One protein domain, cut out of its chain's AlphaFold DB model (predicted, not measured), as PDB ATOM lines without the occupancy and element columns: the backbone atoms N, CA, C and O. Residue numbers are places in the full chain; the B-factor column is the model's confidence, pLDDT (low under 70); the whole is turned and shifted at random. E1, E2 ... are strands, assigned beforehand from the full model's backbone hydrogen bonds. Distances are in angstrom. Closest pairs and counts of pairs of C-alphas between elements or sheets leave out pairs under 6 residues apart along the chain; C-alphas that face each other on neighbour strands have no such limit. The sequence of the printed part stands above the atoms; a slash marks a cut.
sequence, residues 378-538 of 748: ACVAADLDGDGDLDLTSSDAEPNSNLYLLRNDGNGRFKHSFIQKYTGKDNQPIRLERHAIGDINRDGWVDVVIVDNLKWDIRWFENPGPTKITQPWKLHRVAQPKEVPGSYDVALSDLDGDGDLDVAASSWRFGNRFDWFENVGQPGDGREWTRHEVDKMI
ATOM      1  N   ALA A 378     188.150 185.168 266.394       94.44
ATOM      2  CA  ALA A 378     187.943 186.164 265.352       94.44
ATOM      3  C   ALA A 378     188.786 185.865 264.115       94.44
ATOM      4  O   ALA A 378     189.819 185.190 264.184       94.44
ATOM      5  N   CYS A 379     188.325 186.395 262.992       96.50
ATOM      6  CA  CYS A 379     188.996 186.387 261.704       96.50
ATOM      7  C   CYS A 379     188.643 187.668 260.948       96.50
ATOM      8  O   CYS A 379     187.563 188.213 261.172       96.50
ATOM      9  N   VAL A 380     189.530 188.119 260.066       97.19
ATOM     10  CA  VAL A 380     189.333 189.304 259.216       97.19
ATOM     11  C   VAL A 380     189.888 188.998 257.825       97.19
ATOM     12  O   VAL A 380     190.854 188.241 257.715       97.19
ATOM     13  N   ALA A 381     189.264 189.556 256.785       97.56
ATOM     14  CA  ALA A 381     189.738 189.480 255.407       97.56
ATOM     15  C   ALA A 381     190.369 190.810 254.972       97.56
ATOM     16  O   ALA A 381     189.761 191.862 255.170       97.56
ATOM     17  N   ALA A 382     191.573 190.766 254.403       97.44
ATOM     18  CA  ALA A 382     192.280 191.926 253.854       97.44
ATOM     19  C   ALA A 382     193.415 191.465 252.933       97.44
ATOM     20  O   ALA A 382     193.932 190.370 253.115       97.44
ATOM     21  N   ASP A 383     193.836 192.303 251.992       97.56
ATOM     22  CA  ASP A 383     195.060 192.072 251.216       97.56
ATOM     23  C   ASP A 383     196.287 192.398 252.091       97.56
ATOM     24  O   ASP A 383     196.606 193.568 252.318       97.56
ATOM     25  N   LEU A 384     196.919 191.371 252.676       97.25
ATOM     26  CA  LEU A 384     197.990 191.545 253.668       97.25
ATOM     27  C   LEU A 384     199.379 191.566 253.028       97.25
ATOM     28  O   LEU A 384     200.313 192.076 253.652       97.25
ATOM     29  N   ASP A 385     199.546 191.015 251.825       95.94
ATOM     30  CA  ASP A 385     200.824 191.011 251.108       95.94
ATOM     31  C   ASP A 385     200.846 191.850 249.815       95.94
ATOM     32  O   ASP A 385     201.902 191.990 249.195       95.94
ATOM     33  N   GLY A 386     199.746 192.532 249.492       96.00
ATOM     34  CA  GLY A 386     199.616 193.488 248.390       96.00
ATOM     35  C   GLY A 386     199.603 192.848 247.014       96.00
ATOM     36  O   GLY A 386     200.006 193.499 246.042       96.00
ATOM     37  N   ASP A 387     199.217 191.577 246.913       95.75
ATOM     38  CA  ASP A 387     199.042 190.896 245.632       95.75
ATOM     39  C   ASP A 387     197.652 191.140 245.010       95.75
ATOM     40  O   ASP A 387     197.409 190.799 243.845       95.75
ATOM     41  N   GLY A 388     196.781 191.845 245.737       95.19
ATOM     42  CA  GLY A 388     195.430 192.201 245.337       95.19
ATOM     43  C   GLY A 388     194.401 191.112 245.618       95.19
ATOM     44  O   GLY A 388     193.243 191.299 245.234       95.19
ATOM     45  N   ASP A 389     194.780 189.973 246.197       96.75
ATOM     46  CA  ASP A 389     193.880 188.927 246.676       96.75
ATOM     47  C   ASP A 389     193.592 189.126 248.173       96.75
ATOM     48  O   ASP A 389     194.450 189.514 248.959       96.75
ATOM     49  N   LEU A 390     192.348 188.886 248.597       97.62
ATOM     50  CA  LEU A 390     192.022 188.967 250.021       97.62
ATOM     51  C   LEU A 390     192.574 187.739 250.754       97.62
ATOM     52  O   LEU A 390     192.167 186.603 250.484       97.62
ATOM     53  N   ASP A 391     193.452 187.987 251.718       97.50
ATOM     54  CA  ASP A 391     193.956 187.025 252.691       97.50
ATOM     55  C   ASP A 391     193.043 186.945 253.918       97.50
ATOM     56  O   ASP A 391     192.127 187.748 254.092       97.50
ATOM     57  N   LEU A 392     193.314 185.990 254.815       97.12
ATOM     58  CA  LEU A 392     192.628 185.885 256.104       97.12
ATOM     59  C   LEU A 392     193.603 185.894 257.282       97.12
ATOM     60  O   LEU A 392     194.612 185.182 257.291       97.12
ATOM     61  N   THR A 393     193.238 186.598 258.348       97.00
ATOM     62  CA  THR A 393     193.829 186.431 259.683       97.00
ATOM     63  C   THR A 393     192.901 185.640 260.592       97.00
ATOM     64  O   THR A 393     191.687 185.607 260.399       97.00
ATOM     65  N   SER A 394     193.450 184.978 261.615       95.38
ATOM     66  CA  SER A 394     192.628 184.311 262.632       95.38
ATOM     67  C   SER A 394     193.332 184.218 263.984       95.38
ATOM     68  O   SER A 394     194.520 183.891 264.052       95.38
ATOM     69  N   SER A 395     192.600 184.504 265.064       94.31
ATOM     70  CA  SER A 395     193.120 184.559 266.434       94.31
ATOM     71  C   SER A 395     192.919 183.256 267.220       94.31
ATOM     72  O   SER A 395     191.903 182.572 267.083       94.31
ATOM     73  N   ASP A 396     193.904 182.918 268.060       91.56
ATOM     74  CA  ASP A 396     193.857 181.817 269.032       91.56
ATOM     75  C   ASP A 396     194.192 182.317 270.441       91.56
ATOM     76  O   ASP A 396     194.809 183.368 270.634       91.56
ATOM     77  N   ALA A 397     193.861 181.511 271.442       86.12
ATOM     78  CA  ALA A 397     194.227 181.780 272.825       86.12
ATOM     79  C   ALA A 397     195.143 180.701 273.402       86.12
ATOM     80  O   ALA A 397     195.614 179.781 272.721       86.12
ATOM     81  N   GLU A 398     195.414 180.828 274.694       80.06
ATOM     82  CA  GLU A 398     196.319 179.954 275.407       80.06
ATOM     83  C   GLU A 398     195.887 178.497 275.309       80.06
ATOM     84  O   GLU A 398     194.700 178.191 275.446       80.06
ATOM     85  N   PRO A 399     196.855 177.575 275.201       64.94
ATOM     86  CA  PRO A 399     198.299 177.801 275.233       64.94
ATOM     87  C   PRO A 399     198.904 178.110 273.862       64.94
ATOM     88  O   PRO A 399     200.080 178.460 273.815       64.94
ATOM     89  N   ASN A 400     198.146 177.975 272.772       78.31
ATOM     90  CA  ASN A 400     198.665 178.185 271.424       78.31
ATOM     91  C   ASN A 400     199.038 179.652 271.206       78.31
ATOM     92  O   ASN A 400     200.145 179.923 270.768       78.31
ATOM     93  N   SER A 401     198.144 180.581 271.560       87.31
ATOM     94  CA  SER A 401     198.359 182.041 271.532       87.31
ATOM     95  C   SER A 401     198.933 182.580 270.208       87.31
ATOM     96  O   SER A 401     199.764 183.498 270.182       87.31
ATOM     97  N   ASN A 402     198.541 181.958 269.098       90.75
ATOM     98  CA  ASN A 402     199.017 182.297 267.763       90.75
ATOM     99  C   ASN A 402     198.059 183.278 267.080       90.75
ATOM    100  O   ASN A 402     196.852 183.242 267.313       90.75
ATOM    101  N   LEU A 403     198.616 184.091 266.185       94.94
ATOM    102  CA  LEU A 403     197.868 184.858 265.195       94.94
ATOM    103  C   LEU A 403     198.229 184.300 263.819       94.94
ATOM    104  O   LEU A 403     199.385 184.407 263.390       94.94
ATOM    105  N   TYR A 404     197.270 183.645 263.173       94.44
ATOM    106  CA  TYR A 404     197.471 182.975 261.891       94.44
ATOM    107  C   TYR A 404     197.338 183.956 260.730       94.44
ATOM    108  O   TYR A 404     196.522 184.872 260.787       94.44
ATOM    109  N   LEU A 405     198.118 183.700 259.681       96.00
ATOM    110  CA  LEU A 405     198.024 184.347 258.373       96.00
ATOM    111  C   LEU A 405     197.732 183.274 257.330       96.00
ATOM    112  O   LEU A 405     198.543 182.363 257.162       96.00
ATOM    113  N   LEU A 406     196.607 183.367 256.636       95.25
ATOM    114  CA  LEU A 406     196.209 182.471 255.560       95.25
ATOM    115  C   LEU A 406     196.247 183.264 254.262       95.25
ATOM    116  O   LEU A 406     195.300 183.980 253.956       95.25
ATOM    117  N   ARG A 407     197.344 183.113 253.520       95.62
ATOM    118  CA  ARG A 407     197.503 183.817 252.253       95.62
ATOM    119  C   ARG A 407     196.755 183.127 251.141       95.62
ATOM    120  O   ARG A 407     196.907 181.912 250.997       95.62
ATOM    121  N   ASN A 408     195.959 183.874 250.412       95.62
ATOM    122  CA  ASN A 408     195.152 183.394 249.313       95.62
ATOM    123  C   ASN A 408     195.942 183.456 247.998       95.62
ATOM    124  O   ASN A 408     196.985 184.087 247.924       95.62
ATOM    125  N   ASP A 409     195.492 182.740 246.974       93.38
ATOM    126  CA  ASP A 409     196.058 182.798 245.615       93.38
ATOM    127  C   ASP A 409     195.051 183.350 244.592       93.38
ATOM    128  O   ASP A 409     195.124 183.033 243.396       93.38
ATOM    129  N   GLY A 410     194.024 184.040 245.095       91.81
ATOM    130  CA  GLY A 410     192.909 184.578 244.320       91.81
ATOM    131  C   GLY A 410     191.937 183.534 243.784       91.81
ATOM    132  O   GLY A 410     190.957 183.886 243.145       91.81
ATOM    133  N   ASN A 411     192.185 182.243 244.017       88.94
ATOM    134  CA  ASN A 411     191.308 181.144 243.604       88.94
ATOM    135  C   ASN A 411     190.796 180.351 244.817       88.94
ATOM    136  O   ASN A 411     190.385 179.189 244.684       88.94
ATOM    137  N   GLY A 412     190.886 180.953 246.006       83.44
ATOM    138  CA  GLY A 412     190.490 180.350 247.267       83.44
ATOM    139  C   GLY A 412     191.421 179.243 247.761       83.44
ATOM    140  O   GLY A 412     191.001 178.373 248.534       83.44
ATOM    141  N   ARG A 413     192.688 179.202 247.315       88.06
ATOM    142  CA  ARG A 413     193.677 178.270 247.878       88.06
ATOM    143  C   ARG A 413     194.547 178.978 248.899       88.06
ATOM    144  O   ARG A 413     195.490 179.688 248.578       88.06
ATOM    145  N   PHE A 414     194.283 178.663 250.159       90.12
ATOM    146  CA  PHE A 414     194.974 179.283 251.276       90.12
ATOM    147  C   PHE A 414     196.264 178.553 251.664       90.12
ATOM    148  O   PHE A 414     196.271 177.353 251.964       90.12
ATOM    149  N   LYS A 415     197.362 179.303 251.764       90.19
ATOM    150  CA  LYS A 415     198.617 178.884 252.387       90.19
ATOM    151  C   LYS A 415     198.764 179.544 253.754       90.19
ATOM    152  O   LYS A 415     199.062 180.731 253.866       90.19
ATOM    153  N   HIS A 416     198.620 178.746 254.805       87.44
ATOM    154  CA  HIS A 416     198.756 179.246 256.169       87.44
ATOM    155  C   HIS A 416     200.223 179.448 256.599       87.44
ATOM    156  O   HIS A 416     201.145 178.752 256.167       87.44
ATOM    157  N   SER A 417     200.411 180.419 257.484       90.50
ATOM    158  CA  SER A 417     201.627 180.787 258.204       90.50
ATOM    159  C   SER A 417     201.227 181.576 259.467       90.50
ATOM    160  O   SER A 417     200.126 181.378 259.987       90.50
ATOM    161  N   PHE A 418     202.097 182.444 259.991       92.94
ATOM    162  CA  PHE A 418     201.873 183.141 261.259       92.94
ATOM    163  C   PHE A 418     202.279 184.612 261.164       92.94
ATOM    164  O   PHE A 418     203.408 184.897 260.773       92.94
ATOM    165  N   ILE A 419     201.412 185.506 261.640       96.25
ATOM    166  CA  ILE A 419     201.808 186.857 262.076       96.25
ATOM    167  C   ILE A 419     202.572 186.727 263.396       96.25
ATOM    168  O   ILE A 419     203.686 187.229 263.557       96.25
ATOM    169  N   GLN A 420     202.000 185.949 264.323       92.62
ATOM    170  CA  GLN A 420     202.640 185.558 265.570       92.62
ATOM    171  C   GLN A 420     202.559 184.053 265.791       92.62
ATOM    172  O   GLN A 420     201.477 183.468 265.831       92.62
ATOM    173  N   LYS A 421     203.718 183.467 266.104       89.94
ATOM    174  CA  LYS A 421     203.818 182.161 266.752       89.94
ATOM    175  C   LYS A 421     204.242 182.329 268.209       89.94
ATOM    176  O   LYS A 421     205.258 182.977 268.486       89.94
ATOM    177  N   TYR A 422     203.478 181.779 269.147       85.81
ATOM    178  CA  TYR A 422     203.807 181.891 270.565       85.81
ATOM    179  C   TYR A 422     205.060 181.083 270.895       85.81
ATOM    180  O   TYR A 422     205.198 179.912 270.545       85.81
ATOM    181  N   THR A 423     205.994 181.729 271.586       79.25
ATOM    182  CA  THR A 423     207.292 181.155 271.969       79.25
ATOM    183  C   THR A 423     207.470 181.068 273.482       79.25
ATOM    184  O   THR A 423     208.563 180.770 273.953       79.25
ATOM    185  N   GLY A 424     206.413 181.339 274.259       74.88
ATOM    186  CA  GLY A 424     206.484 181.371 275.721       74.88
ATOM    187  C   GLY A 424     207.120 182.640 276.295       74.88
ATOM    188  O   GLY A 424     207.428 182.671 277.481       74.88
ATOM    189  N   LYS A 425     207.349 183.678 275.480       76.75
ATOM    190  CA  LYS A 425     207.910 184.951 275.949       76.75
ATOM    191  C   LYS A 425     206.846 185.773 276.672       76.75
ATOM    192  O   LYS A 425     205.788 186.041 276.107       76.75
ATOM    193  N   ASP A 426     207.188 186.289 277.849       77.88
ATOM    194  CA  ASP A 426     206.283 187.086 278.690       77.88
ATOM    195  C   ASP A 426     205.688 188.309 277.980       77.88
ATOM    196  O   ASP A 426     204.560 188.708 278.269       77.88
ATOM    197  N   ASN A 427     206.411 188.901 277.025       83.94
ATOM    198  CA  ASN A 427     205.920 190.058 276.281       83.94
ATOM    199  C   ASN A 427     204.993 189.697 275.104       83.94
ATOM    200  O   ASN A 427     204.441 190.614 274.518       83.94
ATOM    201  N   GLN A 428     204.780 188.428 274.737       89.75
ATOM    202  CA  GLN A 428     203.816 188.075 273.677       89.75
ATOM    203  C   GLN A 428     202.377 188.079 274.212       89.75
ATOM    204  O   GLN A 428     202.179 187.743 275.385       89.75
ATOM    205  N   PRO A 429     201.373 188.474 273.412       91.38
ATOM    206  CA  PRO A 429     199.984 188.340 273.802       91.38
ATOM    207  C   PRO A 429     199.586 186.867 273.901       91.38
ATOM    208  O   PRO A 429     200.150 186.027 273.194       91.38
ATOM    209  N   ILE A 430     198.668 186.566 274.818       87.25
ATOM    210  CA  ILE A 430     198.329 185.184 275.194       87.25
ATOM    211  C   ILE A 430     196.869 184.807 274.894       87.25
ATOM    212  O   ILE A 430     196.615 183.671 274.491       87.25
ATOM    213  N   ARG A 431     195.926 185.757 274.967       90.75
ATOM    214  CA  ARG A 431     194.539 185.563 274.523       90.75
ATOM    215  C   ARG A 431     194.161 186.606 273.488       90.75
ATOM    216  O   ARG A 431     193.681 187.682 273.836       90.75
ATOM    217  N   LEU A 432     194.371 186.259 272.227       94.19
ATOM    218  CA  LEU A 432     194.000 187.098 271.100       94.19
ATOM    219  C   LEU A 432     192.508 186.911 270.806       94.19
ATOM    220  O   LEU A 432     192.041 185.781 270.683       94.19
ATOM    221  N   GLU A 433     191.764 188.010 270.703       92.94
ATOM    222  CA  GLU A 433     190.336 187.994 270.354       92.94
ATOM    223  C   GLU A 433     190.096 188.818 269.084       92.94
ATOM    224  O   GLU A 433     190.664 188.486 268.034       92.94
ATOM    225  N   ARG A 434     189.240 189.842 269.144       95.31
ATOM    226  CA  ARG A 434     188.897 190.665 267.985       95.31
ATOM    227  C   ARG A 434     190.023 191.624 267.623       95.31
ATOM    228  O   ARG A 434     190.833 192.020 268.466       95.31
ATOM    229  N   HIS A 435     190.102 191.911 266.333       97.25
ATOM    230  CA  HIS A 435     191.139 192.724 265.723       97.25
ATOM    231  C   HIS A 435     190.594 193.476 264.520       97.25
ATOM    232  O   HIS A 435     189.616 193.045 263.912       97.25
ATOM    233  N   ALA A 436     191.272 194.565 264.187       97.56
ATOM    234  CA  ALA A 436     191.025 195.373 263.005       97.56
ATOM    235  C   ALA A 436     192.318 195.502 262.189       97.56
ATOM    236  O   ALA A 436     193.418 195.246 262.694       97.56
ATOM    237  N   ILE A 437     192.162 195.869 260.921       97.75
ATOM    238  CA  ILE A 437     193.248 195.975 259.950       97.75
ATOM    239  C   ILE A 437     193.273 197.394 259.385       97.75
ATOM    240  O   ILE A 437     192.221 197.944 259.063       97.75
ATOM    241  N   GLY A 438     194.460 197.984 259.279       95.94
ATOM    242  CA  GLY A 438     194.663 199.324 258.728       95.94
ATOM    243  C   GLY A 438     196.137 199.710 258.728       95.94
ATOM    244  O   GLY A 438     196.910 199.147 259.490       95.94
ATOM    245  N   ASP A 439     196.535 200.634 257.859       95.00
ATOM    246  CA  ASP A 439     197.917 201.126 257.758       95.00
ATOM    247  C   ASP A 439     198.204 202.129 258.895       95.00
ATOM    248  O   ASP A 439     197.920 203.324 258.779       95.00
ATOM    249  N   ILE A 440     198.677 201.629 260.045       94.00
ATOM    250  CA  ILE A 440     198.826 202.415 261.286       94.00
ATOM    251  C   ILE A 440     200.057 203.323 261.193       94.00
ATOM    252  O   ILE A 440     200.054 204.444 261.705       94.00
ATOM    253  N   ASN A 441     201.119 202.844 260.542       91.81
ATOM    254  CA  ASN A 441     202.384 203.561 260.384       91.81
ATOM    255  C   ASN A 441     202.530 204.269 259.015       91.81
ATOM    256  O   ASN A 441     203.582 204.833 258.712       91.81
ATOM    257  N   ARG A 442     201.483 204.282 258.186       91.00
ATOM    258  CA  ARG A 442     201.465 204.919 256.858       91.00
ATOM    259  C   ARG A 442     202.613 204.461 255.950       91.00
ATOM    260  O   ARG A 442     203.135 205.260 255.162       91.00
ATOM    261  N   ASP A 443     203.048 203.209 256.074       91.75
ATOM    262  CA  ASP A 443     204.129 202.655 255.253       91.75
ATOM    263  C   ASP A 443     203.632 202.027 253.939       91.75
ATOM    264  O   ASP A 443     204.442 201.611 253.097       91.75
ATOM    265  N   GLY A 444     202.313 202.051 253.724       92.44
ATOM    266  CA  GLY A 444     201.630 201.503 252.561       92.44
ATOM    267  C   GLY A 444     201.214 200.043 252.723       92.44
ATOM    268  O   GLY A 444     200.637 199.493 251.784       92.44
ATOM    269  N   TRP A 445     201.483 199.418 253.871       95.69
ATOM    270  CA  TRP A 445     201.059 198.061 254.198       95.69
ATOM    271  C   TRP A 445     200.075 198.082 255.360       95.69
ATOM    272  O   TRP A 445     200.246 198.788 256.346       95.69
ATOM    273  N   VAL A 446     199.020 197.279 255.264       97.38
ATOM    274  CA  VAL A 446     198.043 197.201 256.349       97.38
ATOM    275  C   VAL A 446     198.584 196.382 257.524       97.38
ATOM    276  O   VAL A 446     199.096 195.271 257.351       97.38
ATOM    277  N   ASP A 447     198.428 196.923 258.727       97.62
ATOM    278  CA  ASP A 447     198.816 196.335 260.006       97.62
ATOM    279  C   ASP A 447     197.635 195.646 260.699       97.62
ATOM    280  O   ASP A 447     196.482 195.791 260.298       97.62
ATOM    281  N   VAL A 448     197.904 194.918 261.790       98.25
ATOM    282  CA  VAL A 448     196.854 194.276 262.604       98.25
ATOM    283  C   VAL A 448     196.853 194.818 264.028       98.25
ATOM    284  O   VAL A 448     197.769 194.508 264.791       98.25
ATOM    285  N   VAL A 449     195.802 195.538 264.432       97.69
ATOM    286  CA  VAL A 449     195.549 195.907 265.839       97.69
ATOM    287  C   VAL A 449     194.663 194.863 266.506       97.69
ATOM    288  O   VAL A 449     193.652 194.454 265.951       97.69
ATOM    289  N   ILE A 450     195.020 194.408 267.703       97.25
ATOM    290  CA  ILE A 450     194.356 193.293 268.380       97.25
ATOM    291  C   ILE A 450     194.348 193.464 269.896       97.25
ATOM    292  O   ILE A 450     195.276 194.016 270.499       97.25
ATOM    293  N   VAL A 451     193.306 192.931 270.528       96.38
ATOM    294  CA  VAL A 451     193.206 192.860 271.988       96.38
ATOM    295  C   VAL A 451     193.942 191.638 272.548       96.38
ATOM    296  O   VAL A 451     193.884 190.545 271.978       96.38
ATOM    297  N   ASP A 452     194.581 191.797 273.710       93.56
ATOM    298  CA  ASP A 452     194.942 190.679 274.592       93.56
ATOM    299  C   ASP A 452     194.000 190.661 275.799       93.56
ATOM    300  O   ASP A 452     194.211 191.351 276.804       93.56
ATOM    301  N   ASN A 453     192.958 189.839 275.716       89.38
ATOM    302  CA  ASN A 453     191.881 189.812 276.701       89.38
ATOM    303  C   ASN A 453     192.334 189.321 278.090       89.38
ATOM    304  O   ASN A 453     191.678 189.623 279.087       89.38
ATOM    305  N   LEU A 454     193.451 188.585 278.203       86.19
ATOM    306  CA  LEU A 454     193.978 188.159 279.510       86.19
ATOM    307  C   LEU A 454     195.021 189.110 280.088       86.19
ATOM    308  O   LEU A 454     195.120 189.204 281.315       86.19
ATOM    309  N   LYS A 455     195.776 189.832 279.253       89.06
ATOM    310  CA  LYS A 455     196.692 190.883 279.736       89.06
ATOM    311  C   LYS A 455     196.049 192.257 279.835       89.06
ATOM    312  O   LYS A 455     196.669 193.142 280.429       89.06
ATOM    313  N   TRP A 456     194.812 192.401 279.352       91.62
ATOM    314  CA  TRP A 456     194.032 193.637 279.428       91.62
ATOM    315  C   TRP A 456     194.771 194.803 278.769       91.62
ATOM    316  O   TRP A 456     194.866 195.896 279.330       91.62
ATOM    317  N   ASP A 457     195.367 194.520 277.613       92.81
ATOM    318  CA  ASP A 457     196.028 195.505 276.767       92.81
ATOM    319  C   ASP A 457     195.579 195.386 275.305       92.81
ATOM    320  O   ASP A 457     194.783 194.509 274.943       92.81
ATOM    321  N   ILE A 458     196.035 196.346 274.504       96.44
ATOM    322  CA  ILE A 458     195.768 196.479 273.073       96.44
ATOM    323  C   ILE A 458     197.113 196.687 272.391       96.44
ATOM    324  O   ILE A 458     197.974 197.428 272.884       96.44
ATOM    325  N   ARG A 459     197.323 195.989 271.282       95.12
ATOM    326  CA  ARG A 459     198.614 195.902 270.600       95.12
ATOM    327  C   ARG A 459     198.418 195.945 269.107       95.12
ATOM    328  O   ARG A 459     197.342 195.605 268.638       95.12
ATOM    329  N   TRP A 460     199.474 196.267 268.375       96.38
ATOM    330  CA  TRP A 460     199.454 196.122 266.929       96.38
ATOM    331  C   TRP A 460     200.702 195.415 266.410       96.38
ATOM    332  O   TRP A 460     201.772 195.472 267.025       96.38
ATOM    333  N   PHE A 461     200.528 194.674 265.324       97.69
ATOM    334  CA  PHE A 461     201.578 193.969 264.607       97.69
ATOM    335  C   PHE A 461     201.894 194.737 263.326       97.69
ATOM    336  O   PHE A 461     201.012 194.887 262.488       97.69
ATOM    337  N   GLU A 462     203.147 195.172 263.204       97.06
ATOM    338  CA  GLU A 462     203.696 195.885 262.049       97.06
ATOM    339  C   GLU A 462     203.946 194.913 260.901       97.06
ATOM    340  O   GLU A 462     204.740 193.965 261.048       97.06
ATOM    341  N   ASN A 463     203.281 195.160 259.778       97.69
ATOM    342  CA  ASN A 463     203.439 194.400 258.554       97.69
ATOM    343  C   ASN A 463     204.852 194.615 257.990       97.69
ATOM    344  O   ASN A 463     205.241 195.730 257.660       97.69
ATOM    345  N   PRO A 464     205.676 193.561 257.857       96.94
ATOM    346  CA  PRO A 464     207.059 193.710 257.409       96.94
ATOM    347  C   PRO A 464     207.188 193.859 255.880       96.94
ATOM    348  O   PRO A 464     208.311 193.817 255.355       96.94
ATOM    349  N   GLY A 465     206.060 193.955 255.168       96.38
ATOM    350  CA  GLY A 465     205.951 193.977 253.718       96.38
ATOM    351  C   GLY A 465     206.051 192.587 253.065       96.38
ATOM    352  O   GLY A 465     206.477 191.601 253.688       96.38
ATOM    353  N   PRO A 466     205.756 192.489 251.755       94.19
ATOM    354  CA  PRO A 466     205.531 191.228 251.036       94.19
ATOM    355  C   PRO A 466     206.713 190.261 251.101       94.19
ATOM    356  O   PRO A 466     206.566 189.051 251.270       94.19
ATOM    357  N   THR A 467     207.935 190.792 251.015       94.06
ATOM    358  CA  THR A 467     209.155 189.965 250.993       94.06
ATOM    359  C   THR A 467     209.436 189.258 252.320       94.06
ATOM    360  O   THR A 467     210.202 188.290 252.357       94.06
ATOM    361  N   LYS A 468     208.836 189.732 253.417       95.88
ATOM    362  CA  LYS A 468     209.047 189.227 254.778       95.88
ATOM    363  C   LYS A 468     207.746 188.843 255.472       95.88
ATOM    364  O   LYS A 468     207.800 188.528 256.655       95.88
ATOM    365  N   ILE A 469     206.624 188.786 254.756       95.19
ATOM    366  CA  ILE A 469     205.282 188.604 255.325       95.19
ATOM    367  C   ILE A 469     205.153 187.372 256.236       95.19
ATOM    368  O   ILE A 469     204.427 187.389 257.224       95.19
ATOM    369  N   THR A 470     205.914 186.307 255.955       91.25
ATOM    370  CA  THR A 470     205.921 185.066 256.749       91.25
ATOM    371  C   THR A 470     206.926 185.059 257.910       91.25
ATOM    372  O   THR A 470     207.085 184.034 258.575       91.25
ATOM    373  N   GLN A 471     207.696 186.131 258.105       91.38
ATOM    374  CA  GLN A 471     208.533 186.316 259.294       91.38
ATOM    375  C   GLN A 471     207.670 186.860 260.439       91.38
ATOM    376  O   GLN A 471     206.646 187.464 260.162       91.38
ATOM    377  N   PRO A 472     208.048 186.682 261.719       90.25
ATOM    378  CA  PRO A 472     207.281 187.249 262.826       90.25
ATOM    379  C   PRO A 472     207.168 188.771 262.719       90.25
ATOM    380  O   PRO A 472     208.191 189.456 262.615       90.25
ATOM    381  N   TRP A 473     205.941 189.283 262.786       96.38
ATOM    382  CA  TRP A 473     205.672 190.716 262.694       96.38
ATOM    383  C   TRP A 473     206.128 191.422 263.967       96.38
ATOM    384  O   TRP A 473     206.141 190.842 265.065       96.38
ATOM    385  N   LYS A 474     206.541 192.681 263.830       94.94
ATOM    386  CA  LYS A 474     207.032 193.451 264.971       94.94
ATOM    387  C   LYS A 474     205.848 193.929 265.806       94.94
ATOM    388  O   LYS A 474     204.900 194.496 265.293       94.94
ATOM    389  N   LEU A 475     205.904 193.652 267.104       94.50
ATOM    390  CA  LEU A 475     204.815 193.931 268.034       94.50
ATOM    391  C   LEU A 475     205.012 195.282 268.727       94.50
ATOM    392  O   LEU A 475     206.054 195.513 269.346       94.50
ATOM    393  N   HIS A 476     203.960 196.091 268.720       93.75
ATOM    394  CA  HIS A 476     203.860 197.389 269.380       93.75
ATOM    395  C   HIS A 476     202.692 197.425 270.365       93.75
ATOM    396  O   HIS A 476     201.911 196.476 270.470       93.75
ATOM    397  N   ARG A 477     202.586 198.509 271.134       92.38
ATOM    398  CA  ARG A 477     201.554 198.683 272.161       92.38
ATOM    399  C   ARG A 477     200.748 199.937 271.880       92.38
ATOM    400  O   ARG A 477     201.337 200.992 271.699       92.38
ATOM    401  N   VAL A 478     199.430 199.778 271.932       95.19
ATOM    402  CA  VAL A 478     198.457 200.875 271.963       95.19
ATOM    403  C   VAL A 478     198.132 201.202 273.422       95.19
ATOM    404  O   VAL A 478     198.220 202.345 273.847       95.19
ATOM    405  N   ALA A 479     197.853 200.168 274.223       94.50
ATOM    406  CA  ALA A 479     197.590 200.288 275.654       94.50
ATOM    407  C   ALA A 479     198.619 199.500 276.483       94.50
ATOM    408  O   ALA A 479     199.146 198.459 276.065       94.50
ATOM    409  N   GLN A 480     198.906 199.980 277.688       91.75
ATOM    410  CA  GLN A 480     199.761 199.296 278.651       91.75
ATOM    411  C   GLN A 480     199.044 198.082 279.271       91.75
ATOM    412  O   GLN A 480     197.814 198.042 279.339       91.75
ATOM    413  N   PRO A 481     199.787 197.072 279.773       89.31
ATOM    414  CA  PRO A 481     199.197 195.941 280.486       89.31
ATOM    415  C   PRO A 481     198.251 196.396 281.602       89.31
ATOM    416  O   PRO A 481     198.658 197.148 282.489       89.31
ATOM    417  N   LYS A 482     197.018 195.874 281.603       89.94
ATOM    418  CA  LYS A 482     195.953 196.200 282.574       89.94
ATOM    419  C   LYS A 482     195.377 197.607 282.484       89.94
ATOM    420  O   LYS A 482     194.559 197.960 283.332       89.94
ATOM    421  N   GLU A 483     195.742 198.380 281.470       91.38
ATOM    422  CA  GLU A 483     195.169 199.705 281.250       91.38
ATOM    423  C   GLU A 483     193.693 199.630 280.835       91.38
ATOM    424  O   GLU A 483     192.890 200.471 281.253       91.38
ATOM    425  N   VAL A 484     193.303 198.585 280.097       90.56
ATOM    426  CA  VAL A 484     191.919 198.340 279.666       90.56
ATOM    427  C   VAL A 484     191.446 196.991 280.212       90.56
ATOM    428  O   VAL A 484     191.492 195.983 279.502       90.56
ATOM    429  N   PRO A 485     191.023 196.917 281.493       91.06
ATOM    430  CA  PRO A 485     190.551 195.676 282.094       91.06
ATOM    431  C   PRO A 485     189.469 195.001 281.251       91.06
ATOM    432  O   PRO A 485     188.393 195.545 281.050       91.06
ATOM    433  N   GLY A 486     189.750 193.795 280.773       89.94
ATOM    434  CA  GLY A 486     188.843 193.051 279.907       89.94
ATOM    435  C   GLY A 486     188.720 193.593 278.483       89.94
ATOM    436  O   GLY A 486     187.657 193.398 277.911       89.94
ATOM    437  N   SER A 487     189.738 194.255 277.913       93.94
ATOM    438  CA  SER A 487     189.773 194.600 276.476       93.94
ATOM    439  C   SER A 487     189.250 193.454 275.599       93.94
ATOM    440  O   SER A 487     189.557 192.282 275.850       93.94
ATOM    441  N   TYR A 488     188.395 193.783 274.627       95.00
ATOM    442  CA  TYR A 488     187.571 192.772 273.960       95.00
ATOM    443  C   TYR A 488     187.360 192.998 272.458       95.00
ATOM    444  O   TYR A 488     187.533 192.052 271.691       95.00
ATOM    445  N   ASP A 489     187.032 194.218 272.034       97.31
ATOM    446  CA  ASP A 489     186.864 194.574 270.620       97.31
ATOM    447  C   ASP A 489     187.571 195.895 270.299       97.31
ATOM    448  O   ASP A 489     187.764 196.715 271.204       97.31
ATOM    449  N   VAL A 490     187.976 196.077 269.041       97.88
ATOM    450  CA  VAL A 490     188.693 197.267 268.554       97.88
ATOM    451  C   VAL A 490     188.239 197.669 267.154       97.88
ATOM    452  O   VAL A 490     187.941 196.812 266.329       97.88
ATOM    453  N   ALA A 491     188.258 198.972 266.875       97.75
ATOM    454  CA  ALA A 491     188.018 199.539 265.550       97.75
ATOM    455  C   ALA A 491     189.030 200.655 265.243       97.75
ATOM    456  O   ALA A 491     189.555 201.275 266.171       97.75
ATOM    457  N   LEU A 492     189.297 200.892 263.953       96.38
ATOM    458  CA  LEU A 492     190.272 201.876 263.467       96.38
ATOM    459  C   LEU A 492     189.590 202.991 262.667       96.38
ATOM    460  O   LEU A 492     188.776 202.703 261.791       96.38
ATOM    461  N   SER A 493     189.942 204.246 262.944       94.38
ATOM    462  CA  SER A 493     189.587 205.425 262.137       94.38
ATOM    463  C   SER A 493     190.411 206.634 262.582       94.38
ATOM    464  O   SER A 493     190.941 206.618 263.683       94.38
ATOM    465  N   ASP A 494     190.494 207.673 261.760       91.75
ATOM    466  CA  ASP A 494     191.031 208.983 262.151       91.75
ATOM    467  C   ASP A 494     189.962 209.746 262.951       91.75
ATOM    468  O   ASP A 494     189.098 210.410 262.374       91.75
ATOM    469  N   LEU A 495     189.940 209.571 264.280       90.38
ATOM    470  CA  LEU A 495     188.826 210.028 265.120       90.38
ATOM    471  C   LEU A 495     188.883 211.525 265.430       90.38
ATOM    472  O   LEU A 495     187.867 212.109 265.830       90.38
ATOM    473  N   ASP A 496     190.039 212.154 265.229       87.44
ATOM    474  CA  ASP A 496     190.256 213.566 265.522       87.44
ATOM    475  C   ASP A 496     190.568 214.451 264.303       87.44
ATOM    476  O   ASP A 496     190.557 215.687 264.425       87.44
ATOM    477  N   GLY A 497     190.744 213.837 263.130       87.00
ATOM    478  CA  GLY A 497     190.904 214.494 261.840       87.00
ATOM    479  C   GLY A 497     192.330 214.945 261.522       87.00
ATOM    480  O   GLY A 497     192.487 215.872 260.716       87.00
ATOM    481  N   ASP A 498     193.363 214.393 262.161       85.88
ATOM    482  CA  ASP A 498     194.770 214.706 261.859       85.88
ATOM    483  C   ASP A 498     195.462 213.715 260.902       85.88
ATOM    484  O   ASP A 498     196.598 213.931 260.445       85.88
ATOM    485  N   GLY A 499     194.705 212.716 260.457       85.31
ATOM    486  CA  GLY A 499     194.991 211.869 259.314       85.31
ATOM    487  C   GLY A 499     195.666 210.548 259.647       85.31
ATOM    488  O   GLY A 499     196.015 209.840 258.697       85.31
ATOM    489  N   ASP A 500     195.983 210.237 260.910       88.12
ATOM    490  CA  ASP A 500     196.437 208.893 261.287       88.12
ATOM    491  C   ASP A 500     195.309 208.063 261.894       88.12
ATOM    492  O   ASP A 500     194.212 208.540 262.156       88.12
ATOM    493  N   LEU A 501     195.538 206.751 261.943       93.12
ATOM    494  CA  LEU A 501     194.544 205.831 262.466       93.12
ATOM    495  C   LEU A 501     194.650 205.767 263.984       93.12
ATOM    496  O   LEU A 501     195.671 205.344 264.533       93.12
ATOM    497  N   ASP A 502     193.530 206.067 264.626       93.81
ATOM    498  CA  ASP A 502     193.293 205.871 266.042       93.81
ATOM    499  C   ASP A 502     192.624 204.532 266.331       93.81
ATOM    500  O   ASP A 502     192.064 203.882 265.447       93.81
ATOM    501  N   VAL A 503     192.612 204.141 267.609       96.31
ATOM    502  CA  VAL A 503     191.975 202.900 268.064       96.31
ATOM    503  C   VAL A 503     190.817 203.197 269.010       96.31
ATOM    504  O   VAL A 503     191.023 203.636 270.141       96.31
ATOM    505  N   ALA A 504     189.592 202.870 268.604       97.00
ATOM    506  CA  ALA A 504     188.461 202.750 269.522       97.00
ATOM    507  C   ALA A 504     188.433 201.339 270.121       97.00
ATOM    508  O   ALA A 504     188.705 200.361 269.427       97.00
ATOM    509  N   ALA A 505     188.099 201.211 271.404       97.31
ATOM    510  CA  ALA A 505     188.146 199.942 272.116       97.31
ATOM    511  C   ALA A 505     186.967 199.750 273.068       97.31
ATOM    512  O   ALA A 505     186.536 200.674 273.762       97.31
ATOM    513  N   SER A 506     186.500 198.508 273.162       97.00
ATOM    514  CA  SER A 506     185.543 198.074 274.174       97.00
ATOM    515  C   SER A 506     186.217 197.238 275.258       97.00
ATOM    516  O   SER A 506     187.267 196.611 275.066       97.00
ATOM    517  N   SER A 507     185.587 197.200 276.428       92.62
ATOM    518  CA  SER A 507     186.037 196.396 277.556       92.62
ATOM    519  C   SER A 507     184.903 195.557 278.143       92.62
ATOM    520  O   SER A 507     183.881 196.033 278.647       92.62
ATOM    521  N   TRP A 508     185.099 194.247 278.089       86.88
ATOM    522  CA  TRP A 508     184.220 193.242 278.663       86.88
ATOM    523  C   TRP A 508     184.006 193.472 280.172       86.88
ATOM    524  O   TRP A 508     184.530 194.408 280.767       86.88
ATOM    525  N   ARG A 509     183.241 192.602 280.837       82.69
ATOM    526  CA  ARG A 509     182.702 192.743 282.214       82.69
ATOM    527  C   ARG A 509     183.626 193.294 283.321       82.69
ATOM    528  O   ARG A 509     183.129 193.670 284.381       82.69
ATOM    529  N   PHE A 510     184.945 193.267 283.135       87.56
ATOM    530  CA  PHE A 510     185.927 193.809 284.074       87.56
ATOM    531  C   PHE A 510     186.178 195.315 283.904       87.56
ATOM    532  O   PHE A 510     186.552 195.957 284.882       87.56
ATOM    533  N   GLY A 511     185.976 195.863 282.704       90.88
ATOM    534  CA  GLY A 511     186.191 197.273 282.384       90.88
ATOM    535  C   GLY A 511     184.894 198.069 282.300       90.88
ATOM    536  O   GLY A 511     184.824 199.139 282.898       90.88
ATOM    537  N   ASN A 512     183.856 197.525 281.648       94.50
ATOM    538  CA  ASN A 512     182.533 198.163 281.509       94.50
ATOM    539  C   ASN A 512     182.601 199.591 280.931       94.50
ATOM    540  O   ASN A 512     181.958 200.517 281.439       94.50
ATOM    541  N   ARG A 513     183.430 199.763 279.898       94.25
ATOM    542  CA  ARG A 513     183.762 201.056 279.295       94.25
ATOM    543  C   ARG A 513     184.093 200.962 277.807       94.25
ATOM    544  O   ARG A 513     184.563 199.920 277.346       94.25
ATOM    545  N   PHE A 514     183.907 202.078 277.115       96.31
ATOM    546  CA  PHE A 514     184.467 202.369 275.802       96.31
ATOM    547  C   PHE A 514     185.577 203.412 275.938       96.31
ATOM    548  O   PHE A 514     185.454 204.371 276.708       96.31
ATOM    549  N   ASP A 515     186.652 203.218 275.187       94.88
ATOM    550  CA  ASP A 515     187.836 204.071 275.172       94.88
ATOM    551  C   ASP A 515     188.249 204.386 273.737       94.88
ATOM    552  O   ASP A 515     187.971 203.617 272.819       94.88
ATOM    553  N   TRP A 516     188.956 205.495 273.573       93.44
ATOM    554  CA  TRP A 516     189.635 205.882 272.345       93.44
ATOM    555  C   TRP A 516     191.118 206.099 272.663       93.44
ATOM    556  O   TRP A 516     191.453 206.670 273.698       93.44
ATOM    557  N   PHE A 517     192.006 205.605 271.813       94.25
ATOM    558  CA  PHE A 517     193.445 205.819 271.874       94.25
ATOM    559  C   PHE A 517     193.862 206.622 270.642       94.25
ATOM    560  O   PHE A 517     193.853 206.077 269.541       94.25
ATOM    561  N   GLU A 518     194.193 207.893 270.865       91.75
ATOM    562  CA  GLU A 518     194.715 208.843 269.875       91.75
ATOM    563  C   GLU A 518     196.180 208.517 269.584       91.75
ATOM    564  O   GLU A 518     196.977 208.391 270.526       91.75
ATOM    565  N   ASN A 519     196.547 208.379 268.316       90.44
ATOM    566  CA  ASN A 519     197.925 208.185 267.882       90.44
ATOM    567  C   ASN A 519     198.661 209.536 267.837       90.44
ATOM    568  O   ASN A 519     198.788 210.185 266.816       90.44
ATOM    569  N   VAL A 520     199.189 209.976 268.979       81.94
ATOM    570  CA  VAL A 520     199.794 211.315 269.146       81.94
ATOM    571  C   VAL A 520     201.260 211.417 268.696       81.94
ATOM    572  O   VAL A 520     201.939 212.402 269.010       81.94
ATOM    573  N   GLY A 521     201.790 210.379 268.045       68.69
ATOM    574  CA  GLY A 521     203.178 210.317 267.584       68.69
ATOM    575  C   GLY A 521     203.486 211.296 266.447       68.69
ATOM    576  O   GLY A 521     202.693 212.171 266.100       68.69
ATOM    577  N   GLN A 522     204.663 211.171 265.816       66.94
ATOM    578  CA  GLN A 522     204.773 211.781 264.486       66.94
ATOM    579  C   GLN A 522     203.815 211.048 263.545       66.94
ATOM    580  O   GLN A 522     203.779 209.815 263.610       66.94
ATOM    581  N   PRO A 523     203.106 211.762 262.647       57.84
ATOM    582  CA  PRO A 523     202.205 211.131 261.693       57.84
ATOM    583  C   PRO A 523     202.873 209.926 261.017       57.84
ATOM    584  O   PRO A 523     203.878 210.082 260.317       57.84
ATOM    585  N   GLY A 524     202.330 208.729 261.262       57.09
ATOM    586  CA  GLY A 524     202.836 207.467 260.714       57.09
ATOM    587  C   GLY A 524     203.919 206.736 261.524       57.09
ATOM    588  O   GLY A 524     204.570 205.852 260.984       57.09
ATOM    589  N   ASP A 525     204.173 207.034 262.803       69.94
ATOM    590  CA  ASP A 525     205.067 206.171 263.603       69.94
ATOM    591  C   ASP A 525     204.340 205.101 264.442       69.94
ATOM    592  O   ASP A 525     204.921 204.035 264.687       69.94
ATOM    593  N   GLY A 526     203.088 205.354 264.852       69.88
ATOM    594  CA  GLY A 526     202.277 204.448 265.676       69.88
ATOM    595  C   GLY A 526     202.869 204.164 267.065       69.88
ATOM    596  O   GLY A 526     202.608 203.097 267.644       69.88
ATOM    597  N   ARG A 527     203.738 205.050 267.580       77.50
ATOM    598  CA  ARG A 527     204.571 204.807 268.778       77.50
ATOM    599  C   ARG A 527     204.048 205.441 270.052       77.50
ATOM    600  O   ARG A 527     204.370 204.930 271.128       77.50
ATOM    601  N   GLU A 528     203.306 206.534 269.956       86.12
ATOM    602  CA  GLU A 528     202.805 207.276 271.110       86.12
ATOM    603  C   GLU A 528     201.283 207.323 271.068       86.12
ATOM    604  O   GLU A 528     200.695 207.714 270.070       86.12
ATOM    605  N   TRP A 529     200.652 206.902 272.163       91.81
ATOM    606  CA  TRP A 529     199.202 206.774 272.250       91.81
ATOM    607  C   TRP A 529     198.688 207.532 273.469       91.81
ATOM    608  O   TRP A 529     199.199 207.347 274.578       91.81
ATOM    609  N   THR A 530     197.662 208.359 273.276       91.00
ATOM    610  CA  THR A 530     196.949 209.048 274.357       91.00
ATOM    611  C   THR A 530     195.552 208.473 274.496       91.00
ATOM    612  O   THR A 530     194.779 208.437 273.550       91.00
ATOM    613  N   ARG A 531     195.204 208.025 275.701       92.19
ATOM    614  CA  ARG A 531     193.876 207.479 275.979       92.19
ATOM    615  C   ARG A 531     192.876 208.576 276.338       92.19
ATOM    616  O   ARG A 531     193.095 209.332 277.284       92.19
ATOM    617  N   HIS A 532     191.713 208.517 275.704       90.75
ATOM    618  CA  HIS A 532     190.513 209.294 275.987       90.75
ATOM    619  C   HIS A 532     189.359 208.380 276.408       90.75
ATOM    620  O   HIS A 532     189.181 207.279 275.886       90.75
ATOM    621  N   GLU A 533     188.556 208.828 277.372       91.19
ATOM    622  CA  GLU A 533     187.376 208.078 277.819       91.19
ATOM    623  C   GLU A 533     186.165 208.410 276.935       91.19
ATOM    624  O   GLU A 533     185.833 209.584 276.770       91.19
ATOM    625  N   VAL A 534     185.461 207.386 276.436       93.19
ATOM    626  CA  VAL A 534     184.201 207.556 275.686       93.19
ATOM    627  C   VAL A 534     183.001 207.384 276.626       93.19
ATOM    628  O   VAL A 534     182.213 208.307 276.819       93.19
ATOM    629  N   ASP A 535     182.893 206.228 277.290       93.69
ATOM    630  CA  ASP A 535     181.900 205.948 278.341       93.69
ATOM    631  C   ASP A 535     182.526 205.009 279.373       93.69
ATOM    632  O   ASP A 535     183.131 204.011 279.005       93.69
ATOM    633  N   LYS A 536     182.378 205.303 280.667       91.19
ATOM    634  CA  LYS A 536     183.010 204.560 281.770       91.19
ATOM    635  C   LYS A 536     182.051 203.784 282.675       91.19
ATOM    636  O   LYS A 536     182.487 203.230 283.683       91.19
ATOM    637  N   MET A 537     180.747 203.808 282.397       88.06
ATOM    638  CA  MET A 537     179.722 203.210 283.264       88.06
ATOM    639  C   MET A 537     178.668 202.454 282.457       88.06
ATOM    640  O   MET A 537     177.465 202.638 282.651       88.06
ATOM    641  N   ILE A 538     179.116 201.563 281.574       94.50
ATOM    642  CA  ILE A 538     178.225 200.769 280.733       94.50
ATOM    643  C   ILE A 538     178.549 199.273 280.850       94.50
ATOM    644  O   ILE A 538     179.609 198.783 280.472       94.50
TER     645      ILE A 538
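This is residues 378 to 538 of the 748 residues of the protein "SGNH_hydro domain-containing protein" of Planctomycetaceae bacterium (UniProt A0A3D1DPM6). Three four-stranded, strongly twisted sheets stand face to face in a row, like three blades of an open propeller: E5 E6 E7 E8 is in the middle, with E1 E2 E3 E4 over one of its faces and E9 E10 E11 E12 over the other. The first strands, E1, E5 and E9, lie side by side along the inner side of the fan, and the last strands, E4, E8 and E12, spread apart. The 161 printed residues have no named helix and twelve named strands, E1 to E12 in order; each sheet is antiparallel with its strands in chain order. The class is all strand, though under half of the residues, 69, are in named elements. The whole is compact, with a radius of gyration of the C-alphas of 15.2 A and spans of 46 by 38 by 26 A.

Find C-alpha 432 at (194.000, 187.098, 271.100); from there E5 runs 17.4 A to residue 438, followed by E6, residues 447 to 452, E7, 457 to 462, and E8, 474 to 477. Earlier, C-alpha 379 at (188.996, 186.387, 261.704) begins E1, residues 379 to 382; then come E2, 391 to 395, E3, 403 to 407, and E4, 415 to 420. Later look for E9, residues 487 to 493, 18.0 A long, E10, 502 to 507, E11, 514 to 519, and E12, 529 to 535, 18.4 A long, which ends at C-alpha 535, (181.900, 205.948, 278.341).

Each sheet is a meander, each strand the antiparallel neighbour of the one before, and the three form a stack of sheets, face to face in turn. In E5 E6 E7 E8, look for N 436 and O 449 at 3.0 A, N 450 and O 459 at 2.8 A, and N 462 and O 474 at 2.8 A, within hydrogen-bond range. The sheet E1 E2 E3 E4 faces it with best planes 19 degrees apart; the closest C-alphas of E1 and E5 are those of Val 380 and Ala 436, 7.4 A. The sheet E9 E10 E11 E12 faces it with best planes 18 degrees apart; the closest C-alphas of E5 and E9 are those of Arg 434 and Asp 489, 5.1 A. E4 and E8 are apart; E8 and E12 are only just apart, at 8.4 A.

The C-alphas farthest apart, of Asn 411 and Met 537, are 46.8 A apart. The printed part has no cut. The links E4 to E5 and E7 to E8 are long. The mean pLDDT of the printed part is 91.2; residue 399 and residues 521 to 526 are under 70.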